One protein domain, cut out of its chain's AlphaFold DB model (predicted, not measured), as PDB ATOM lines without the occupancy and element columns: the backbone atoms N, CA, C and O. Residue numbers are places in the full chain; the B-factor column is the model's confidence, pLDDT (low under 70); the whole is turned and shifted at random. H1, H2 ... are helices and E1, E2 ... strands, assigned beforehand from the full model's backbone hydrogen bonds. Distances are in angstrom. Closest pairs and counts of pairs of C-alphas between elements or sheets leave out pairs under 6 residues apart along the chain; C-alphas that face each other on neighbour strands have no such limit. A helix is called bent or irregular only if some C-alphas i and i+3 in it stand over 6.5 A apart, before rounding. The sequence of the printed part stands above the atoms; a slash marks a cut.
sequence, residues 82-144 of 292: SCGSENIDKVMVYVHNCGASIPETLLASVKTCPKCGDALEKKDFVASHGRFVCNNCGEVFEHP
ATOM      1  N   SER A  82     -24.965  17.799  88.538       96.25
ATOM      2  CA  SER A  82     -24.539  16.608  87.793       96.25
ATOM      3  C   SER A  82     -23.167  16.787  87.136       96.25
ATOM      4  O   SER A  82     -22.308  15.918  87.255       96.25
ATOM      5  N   CYS A  83     -22.922  17.927  86.477       96.00
ATOM      6  CA  CYS A  83     -21.691  18.146  85.706       96.00
ATOM      7  C   CYS A  83     -20.855  19.365  86.129       96.00
ATOM      8  O   CYS A  83     -19.825  19.629  85.517       96.00
ATOM      9  N   GLY A  84     -21.292  20.139  87.129       95.06
ATOM     10  CA  GLY A  84     -20.573  21.317  87.632       95.06
ATOM     11  C   GLY A  84     -20.644  22.570  86.751       95.06
ATOM     12  O   GLY A  84     -20.121  23.607  87.144       95.06
ATOM     13  N   SER A  85     -21.297  22.515  85.584       96.75
ATOM     14  CA  SER A  85     -21.453  23.663  84.674       96.75
ATOM     15  C   SER A  85     -22.272  24.801  85.295       96.75
ATOM     16  O   SER A  85     -23.345  24.547  85.841       96.75
ATOM     17  N   GLU A  86     -21.832  26.048  85.112       95.94
ATOM     18  CA  GLU A  86     -22.580  27.269  85.481       95.94
ATOM     19  C   GLU A  86     -23.657  27.660  84.458       95.94
ATOM     20  O   GLU A  86     -24.528  28.474  84.747       95.94
ATOM     21  N   ASN A  87     -23.620  27.077  83.255       96.75
ATOM     22  CA  ASN A  87     -24.615  27.324  82.211       96.75
ATOM     23  C   ASN A  87     -25.943  26.619  82.547       96.75
ATOM     24  O   ASN A  87     -26.222  25.515  82.060       96.75
ATOM     25  N   ILE A  88     -26.702  27.229  83.456       95.12
ATOM     26  CA  ILE A  88     -27.975  26.737  83.974       95.12
ATOM     27  C   ILE A  88     -29.038  27.832  83.888       95.12
ATOM     28  O   ILE A  88     -28.762  28.996  84.173       95.12
ATOM     29  N   ASP A  89     -30.271  27.440  83.580       92.62
ATOM     30  CA  ASP A  89     -31.415  28.348  83.526       92.62
ATOM     31  C   ASP A  89     -32.460  27.970  84.566       92.62
ATOM     32  O   ASP A  89     -32.807  26.797  84.724       92.62
ATOM     33  N   LYS A  90     -33.004  28.977  85.255       92.31
ATOM     34  CA  LYS A  90     -34.161  28.796  86.133       92.31
ATOM     35  C   LYS A  90     -35.426  28.779  85.284       92.31
ATOM     36  O   LYS A  90     -35.790  29.797  84.699       92.31
ATOM     37  N   VAL A  91     -36.112  27.645  85.245       87.62
ATOM     38  CA  VAL A  91     -37.260  27.420  84.359       87.62
ATOM     39  C   VAL A  91     -38.467  26.878  85.119       87.62
ATOM     40  O   VAL A  91     -38.360  26.351  86.232       87.62
ATOM     41  N   MET A  92     -39.640  26.998  84.502       84.81
ATOM     42  CA  MET A  92     -40.795  26.202  84.896       84.81
ATOM     43  C   MET A  92     -40.630  24.783  84.353       84.81
ATOM     44  O   MET A  92     -40.219  24.579  83.207       84.81
ATOM     45  N   VAL A  93     -40.949  23.798  85.182       84.44
ATOM     46  CA  VAL A  93     -40.925  22.387  84.801       84.44
ATOM     47  C   VAL A  93     -42.285  21.796  85.091       84.44
ATOM     48  O   VAL A  93     -42.885  22.059  86.129       84.44
ATOM     49  N   TYR A  94     -42.755  20.967  84.180       83.75
ATOM     50  CA  TYR A  94     -44.005  20.251  84.297       83.75
ATOM     51  C   TYR A  94     -43.693  18.817  84.694       83.75
ATOM     52  O   TYR A  94     -42.991  18.092  83.984       83.75
ATOM     53  N   VAL A  95     -44.170  18.434  85.875       83.69
ATOM     54  CA  VAL A  95     -43.947  17.105  86.434       83.69
ATOM     55  C   VAL A  95     -45.097  16.212  85.996       83.69
ATOM     56  O   VAL A  95     -46.248  16.462  86.352       83.69
ATOM     57  N   HIS A  96     -44.782  15.199  85.194       84.88
ATOM     58  CA  HIS A  96     -45.733  14.174  84.778       84.88
ATOM     59  C   HIS A  96     -46.068  13.241  85.951       84.88
ATOM     60  O   HIS A  96     -45.232  13.032  86.832       84.88
ATOM     61  N   ASN A  97     -47.234  12.592  85.916       82.38
ATOM     62  CA  ASN A  97     -47.684  11.629  86.932       82.38
ATOM     63  C   ASN A  97     -46.666  10.509  87.242       82.38
ATOM     64  O   ASN A  97     -46.585  10.041  88.374       82.38
ATOM     65  N   CYS A  98     -45.828  10.105  86.277       84.19
ATOM     66  CA  CYS A  98     -44.755   9.121  86.494       84.19
ATOM     67  C   CYS A  98     -43.483   9.702  87.165       84.19
ATOM     68  O   CYS A  98     -42.442   9.037  87.257       84.19
ATOM     69  N   GLY A  99     -43.508  10.980  87.552       81.62
ATOM     70  CA  GLY A  99     -42.379  11.727  88.103       81.62
ATOM     71  C   GLY A  99     -41.310  12.087  87.068       81.62
ATOM     72  O   GLY A  99     -40.131  12.118  87.411       81.62
ATOM     73  N   ALA A 100     -41.678  12.257  85.795       83.00
ATOM     74  CA  ALA A 100     -40.777  12.831  84.794       83.00
ATOM     75  C   ALA A 100     -40.871  14.357  84.832       83.00
ATOM     76  O   ALA A 100     -41.971  14.902  84.834       83.00
ATOM     77  N   SER A 101     -39.724  15.027  84.828       84.06
ATOM     78  CA  SER A 101     -39.614  16.484  84.850       84.06
ATOM     79  C   SER A 101     -39.355  17.002  83.441       84.06
ATOM     80  O   SER A 101     -38.286  16.755  82.891       84.06
ATOM     81  N   ILE A 102     -40.324  17.707  82.854       82.94
ATOM     82  CA  ILE A 102     -40.223  18.237  81.489       82.94
ATOM     83  C   ILE A 102     -40.156  19.769  81.538       82.94
ATOM     84  O   ILE A 102     -41.117  20.399  81.984       82.94
ATOM     85  N   PRO A 103     -39.048  20.396  81.106       83.25
ATOM     86  CA  PRO A 103     -38.948  21.850  81.015       83.25
ATOM     87  C   PRO A 103     -40.035  22.446  80.118       83.25
ATOM     88  O   PRO A 103     -40.364  21.881  79.074       83.25
ATOM     89  N   GLU A 104     -40.554  23.618  80.483       82.69
ATOM     90  CA  GLU A 104     -41.583  24.323  79.705       82.69
ATOM     91  C   GLU A 104     -41.175  24.552  78.244       82.69
ATOM     92  O   GLU A 104     -41.981  24.389  77.332       82.69
ATOM     93  N   THR A 105     -39.894  24.841  78.012       78.88
ATOM     94  CA  THR A 105     -39.316  25.029  76.675       78.88
ATOM     95  C   THR A 105     -39.426  23.788  75.787       78.88
ATOM     96  O   THR A 105     -39.480  23.914  74.565       78.88
ATOM     97  N   LEU A 106     -39.500  22.590  76.375       79.50
ATOM     98  CA  LEU A 106     -39.594  21.322  75.652       79.50
ATOM     99  C   LEU A 106     -41.029  20.800  75.534       79.50
ATOM    100  O   LEU A 106     -41.289  19.977  74.657       79.50
ATOM    101  N   LEU A 107     -41.981  21.307  76.324       76.31
ATOM    102  CA  LEU A 107     -43.373  20.835  76.310       76.31
ATOM    103  C   LEU A 107     -44.012  20.821  74.916       76.31
ATOM    104  O   LEU A 107     -44.763  19.908  74.595       76.31
ATOM    105  N   ALA A 108     -43.727  21.824  74.081       76.06
ATOM    106  CA  ALA A 108     -44.309  21.912  72.741       76.06
ATOM    107  C   ALA A 108     -43.739  20.871  71.756       76.06
ATOM    108  O   ALA A 108     -44.370  20.571  70.744       76.06
ATOM    109  N   SER A 109     -42.548  20.333  72.037       78.88
ATOM    110  CA  SER A 109     -41.825  19.412  71.147       78.88
ATOM    111  C   SER A 109     -41.929  17.946  71.570       78.88
ATOM    112  O   SER A 109     -41.719  17.056  70.746       78.88
ATOM    113  N   VAL A 110     -42.307  17.676  72.821       77.81
ATOM    114  CA  VAL A 110     -42.396  16.324  73.374       77.81
ATOM    115  C   VAL A 110     -43.855  15.858  73.382       77.81
ATOM    116  O   VAL A 110     -44.699  16.436  74.057       77.81
ATOM    117  N   LYS A 111     -44.158  14.793  72.628       81.50
ATOM    118  CA  LYS A 111     -45.505  14.183  72.564       81.50
ATOM    119  C   LYS A 111     -45.670  12.961  73.467       81.50
ATOM    120  O   LYS A 111     -46.794  12.600  73.803       81.50
ATOM    121  N   THR A 112     -44.563  12.328  73.845       84.12
ATOM    122  CA  THR A 112     -44.525  11.132  74.690       84.12
ATOM    123  C   THR A 112     -43.547  11.334  75.837       84.12
ATOM    124  O   THR A 112     -42.495  11.949  75.674       84.12
ATOM    125  N   CYS A 113     -43.888  10.832  77.020       81.94
ATOM    126  CA  CYS A 113     -43.045  10.950  78.193       81.94
ATOM    127  C   CYS A 113     -41.730  10.185  77.966       81.94
ATOM    128  O   CYS A 113     -41.778   8.976  77.738       81.94
ATOM    129  N   PRO A 114     -40.550  10.817  78.107       78.06
ATOM    130  CA  PRO A 114     -39.272  10.131  77.903       78.06
ATOM    131  C   PRO A 114     -38.983   9.061  78.969       78.06
ATOM    132  O   PRO A 114     -38.103   8.229  78.772       78.06
ATOM    133  N   LYS A 115     -39.707   9.075  80.100       83.69
ATOM    134  CA  LYS A 115     -39.516   8.137  81.216       83.69
ATOM    135  C   LYS A 115     -40.427   6.908  81.140       83.69
ATOM    136  O   LYS A 115     -39.952   5.811  81.405       83.69
ATOM    137  N   CYS A 116     -41.716   7.077  80.833       87.31
ATOM    138  CA  CYS A 116     -42.689   5.971  80.811       87.31
ATOM    139  C   CYS A 116     -43.243   5.637  79.418       87.31
ATOM    140  O   CYS A 116     -43.846   4.585  79.256       87.31
ATOM    141  N   GLY A 117     -43.030   6.494  78.415       82.50
ATOM    142  CA  GLY A 117     -43.518   6.292  77.048       82.50
ATOM    143  C   GLY A 117     -44.965   6.727  76.798       82.50
ATOM    144  O   GLY A 117     -45.368   6.786  75.637       82.50
ATOM    145  N   ASP A 118     -45.725   7.082  77.839       83.12
ATOM    146  CA  ASP A 118     -47.127   7.503  77.709       83.12
ATOM    147  C   ASP A 118     -47.274   8.801  76.905       83.12
ATOM    148  O   ASP A 118     -46.393   9.664  76.920       83.12
ATOM    149  N   ALA A 119     -48.407   8.965  76.219       81.50
ATOM    150  CA  ALA A 119     -48.747  10.224  75.567       81.50
ATOM    151  C   ALA A 119     -48.900  11.339  76.614       81.50
ATOM    152  O   ALA A 119     -49.538  11.149  77.645       81.50
ATOM    153  N   LEU A 120     -48.312  12.505  76.350       76.06
ATOM    154  CA  LEU A 120     -48.380  13.644  77.262       76.06
ATOM    155  C   LEU A 120     -49.651  14.459  76.993       76.06
ATOM    156  O   LEU A 120     -49.712  15.201  76.010       76.06
ATOM    157  N   GLU A 121     -50.658  14.365  77.865       71.06
ATOM    158  CA  GLU A 121     -51.813  15.266  77.838       71.06
ATOM    159  C   GLU A 121     -51.646  16.410  78.851       71.06
ATOM    160  O   GLU A 121     -51.090  16.249  79.934       71.06
ATOM    161  N   LYS A 122     -52.171  17.603  78.532       64.88
ATOM    162  CA  LYS A 122     -52.029  18.804  79.385       64.88
ATOM    163  C   LYS A 122     -52.570  18.635  80.814       64.88
ATOM    164  O   LYS A 122     -52.158  19.380  81.696       64.88
ATOM    165  N   LYS A 123     -53.497  17.700  81.032       68.25
ATOM    166  CA  LYS A 123     -54.117  17.417  82.337       68.25
ATOM    167  C   LYS A 123     -53.225  16.584  83.271       68.25
ATOM    168  O   LYS A 123     -53.501  16.543  84.464       68.25
ATOM    169  N   ASP A 124     -52.174  15.956  82.741       69.12
ATOM    170  CA  ASP A 124     -51.319  15.005  83.466       69.12
ATOM    171  C   ASP A 124     -50.066  15.655  84.070       69.12
ATOM    172  O   ASP A 124     -49.141  14.965  84.510       69.12
ATOM    173  N   PHE A 125     -50.021  16.990  84.073       71.75
ATOM    174  CA  PHE A 125     -48.892  17.762  84.562       71.75
ATOM    175  C   PHE A 125     -49.245  18.630  85.757       71.75
ATOM    176  O   PHE A 125     -50.211  19.393  85.738       71.75
ATOM    177  N   VAL A 126     -48.357  18.609  86.747       78.44
ATOM    178  CA  VAL A 126     -48.309  19.624  87.796       78.44
ATOM    179  C   VAL A 126     -47.166  20.580  87.480       78.44
ATOM    180  O   VAL A 126     -46.011  20.165  87.349       78.44
ATOM    181  N   ALA A 127     -47.481  21.867  87.335       78.31
ATOM    182  CA  ALA A 127     -46.468  22.898  87.164       78.31
ATOM    183  C   ALA A 127     -45.644  23.040  88.456       78.31
ATOM    184  O   ALA A 127     -46.185  23.270  89.537       78.31
ATOM    185  N   SER A 128     -44.324  22.913  88.334       80.25
ATOM    186  CA  SER A 128     -43.346  23.129  89.398       80.25
ATOM    187  C   SER A 128     -42.477  24.325  89.028       80.25
ATOM    188  O   SER A 128     -41.678  24.283  88.089       80.25
ATOM    189  N   HIS A 129     -42.601  25.397  89.803       80.00
ATOM    190  CA  HIS A 129     -41.706  26.547  89.704       80.00
ATOM    191  C   HIS A 129     -40.364  26.263  90.390       80.00
ATOM    192  O   HIS A 129     -40.244  25.338  91.192       80.00
ATOM    193  N   GLY A 130     -39.359  27.092  90.098       80.94
ATOM    194  CA  GLY A 130     -38.109  27.120  90.863       80.94
ATOM    195  C   GLY A 130     -37.100  26.023  90.528       80.94
ATOM    196  O   GLY A 130     -36.156  25.845  91.287       80.94
ATOM    197  N   ARG A 131     -37.276  25.316  89.410       89.38
ATOM    198  CA  ARG A 131     -36.334  24.302  88.926       89.38
ATOM    199  C   ARG A 131     -35.248  24.936  88.064       89.38
ATOM    200  O   ARG A 131     -35.424  26.029  87.526       89.38
ATOM    201  N   PHE A 132     -34.152  24.213  87.908       92.38
ATOM    202  CA  PHE A 132     -33.031  24.560  87.052       92.38
ATOM    203  C   PHE A 132     -32.820  23.478  86.000       92.38
ATOM    204  O   PHE A 132     -32.995  22.294  86.288       92.38
ATOM    205  N   VAL A 133     -32.428  23.894  84.800       92.25
ATOM    206  CA  VAL A 133     -32.003  23.007  83.714       92.25
ATOM    207  C   VAL A 133     -30.575  23.350  83.340       92.25
ATOM    208  O   VAL A 133     -30.243  24.521  83.169       92.25
ATOM    209  N   CYS A 134     -29.720  22.338  83.212       94.75
ATOM    210  CA  CYS A 134     -28.367  22.533  82.711       94.75
ATOM    211  C   CYS A 134     -28.337  22.503  81.183       94.75
ATOM    212  O   CYS A 134     -28.633  21.476  80.576       94.75
ATOM    213  N   ASN A 135     -27.860  23.578  80.563       93.44
ATOM    214  CA  ASN A 135     -27.720  23.664  79.108       93.44
ATOM    215  C   ASN A 135     -26.560  22.818  78.557       93.44
ATOM    216  O   ASN A 135     -26.454  22.640  77.347       93.44
ATOM    217  N   ASN A 136     -25.687  22.295  79.426       95.75
ATOM    218  CA  ASN A 136     -24.551  21.464  79.025       95.75
ATOM    219  C   ASN A 136     -24.851  19.954  79.064       95.75
ATOM    220  O   ASN A 136     -24.359  19.215  78.221       95.75
ATOM    221  N   CYS A 137     -25.638  19.480  80.040       94.25
ATOM    222  CA  CYS A 137     -25.935  18.044  80.202       94.25
ATOM    223  C   CYS A 137     -27.430  17.691  80.211       94.25
ATOM    224  O   CYS A 137     -27.769  16.513  80.203       94.25
ATOM    225  N   GLY A 138     -28.325  18.684  80.231       88.75
ATOM    226  CA  GLY A 138     -29.777  18.484  80.244       88.75
ATOM    227  C   GLY A 138     -30.379  18.134  81.609       88.75
ATOM    228  O   GLY A 138     -31.597  18.003  81.699       88.75
ATOM    229  N   GLU A 139     -29.568  17.998  82.665       90.62
ATOM    230  CA  GLU A 139     -30.055  17.652  84.009       90.62
ATOM    231  C   GLU A 139     -31.076  18.675  84.525       90.62
ATOM    232  O   GLU A 139     -30.856  19.886  84.412       90.62
ATOM    233  N   VAL A 140     -32.153  18.181  85.147       88.88
ATOM    234  CA  VAL A 140     -33.208  18.995  85.763       88.88
ATOM    235  C   VAL A 140     -33.183  18.818  87.279       88.88
ATOM    236  O   VAL A 140     -33.429  17.728  87.786       88.88
ATOM    237  N   PHE A 141     -32.944  19.893  88.026       91.62
ATOM    238  CA  PHE A 141     -32.754  19.844  89.481       91.62
ATOM    239  C   PHE A 141     -33.414  21.039  90.185       91.62
ATOM    240  O   PHE A 141     -33.872  21.982  89.549       91.62
ATOM    241  N   GLU A 142     -33.549  20.975  91.509       90.12
ATOM    242  CA  GLU A 142     -34.240  22.011  92.301       90.12
ATOM    243  C   GLU A 142     -33.281  23.013  92.942       90.12
ATOM    244  O   GLU A 142     -33.529  24.217  92.944       90.12
ATOM    245  N   HIS A 143     -32.158  22.519  93.459       93.12
ATOM    246  CA  HIS A 143     -31.172  23.326  94.162       93.12
ATOM    247  C   HIS A 143     -29.821  23.194  93.454       93.12
ATOM    248  O   HIS A 143     -29.253  22.101  93.480       93.12
ATOM    249  N   PRO A 144     -29.315  24.249  92.787       95.19
ATOM    250  CA  PRO A 144     -27.952  24.252  92.267       95.19
ATOM    251  C   PRO A 144     -26.948  24.115  93.406       95.19
ATOM    252  O   PRO A 144     -27.213  24.529  94.539       95.19
TER     253      PRO A 144
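Overview. This is residues 82 to 144 of the 292 residues of a protein of Caldiarchaeum subterraneum (UniProt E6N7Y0). Picture a long, bent ribbon of two antiparallel strands, E1 and E3, with the short strand E2 beside E1 and loops gathered at both ends of the ribbon. At one end lie residues 82 to 87 and the loop after E3, which folds back so that residues 140 to 141 pair with E3; towards the other end lie the small helix H1 and the long link, residues 108 to 124. The printed part has 63 residues, with three named strands and one named helix in the order E1, E2, H1, E3; the antiparallel sheet runs E2, E1, E3. The class is mostly strand, though under half of the residues are in named elements. The whole is compact, with a radius of gyration of the C-alphas of 11.6 A, and elongated, spanning 33 by 19 by 19 A.

Along the chain. Find C-alpha 88 at (-27.975, 26.737, 83.974); from there E1, residues 88 to 96, runs 21.8 A to C-alpha 96 at (-45.733, 14.174, 84.778) and bends by 65 degrees at residue 91. Next come E2, residues 101 to 103, and H1, residues 104 to 107. Read on to E3, residues 125 to 134, which bends by 86 degrees at residue 130 and ends 21.2 A from its start, at C-alpha 134, (-28.367, 22.533, 82.711).

Arrangement. Begin with inner strand E1 and its antiparallel neighbour E3, at 151 degrees between directions; C-alphas 88 and 134 face each other at 4.4 A. Look for N 91 and O 131 at 2.9 A and N 128 and O 93 at 2.8 A, both within hydrogen-bond range. E1 and E2 form a hairpin, antiparallel at 128 degrees, with N 94 and O 102 within range at 2.8 A. E2 and E3 are the edge strands. H1 is on the sheet but only just at the sheet's level, with a height over the sheet of 3.6 A; its closest C-alphas to E1 are those of Glu 104 and Val 93, 5.5 A apart. H1 is too short for any O i to N i+4 pair, and its one O i to N i+3 pair is within range. E2, H1 and E3 make a split strand-helix-strand unit, two strands joined through a helix with another strand, E1, between them in the sheet, and its crossover is right-handed. Past E3, residues 140 to 141 pair antiparallel with residues 132 to 133.

Size, cuts and confidence. The farthest C-alphas, those of Gly 84 and Lys 123, are 34.2 A apart. The printed part has no cut. The links E1 to E2 and E2 to H1 are tight; H1 to E3 is long, with 17 residues. The mean pLDDT of the printed part is 84.9, and residues 122 to 124 of the model are under 70.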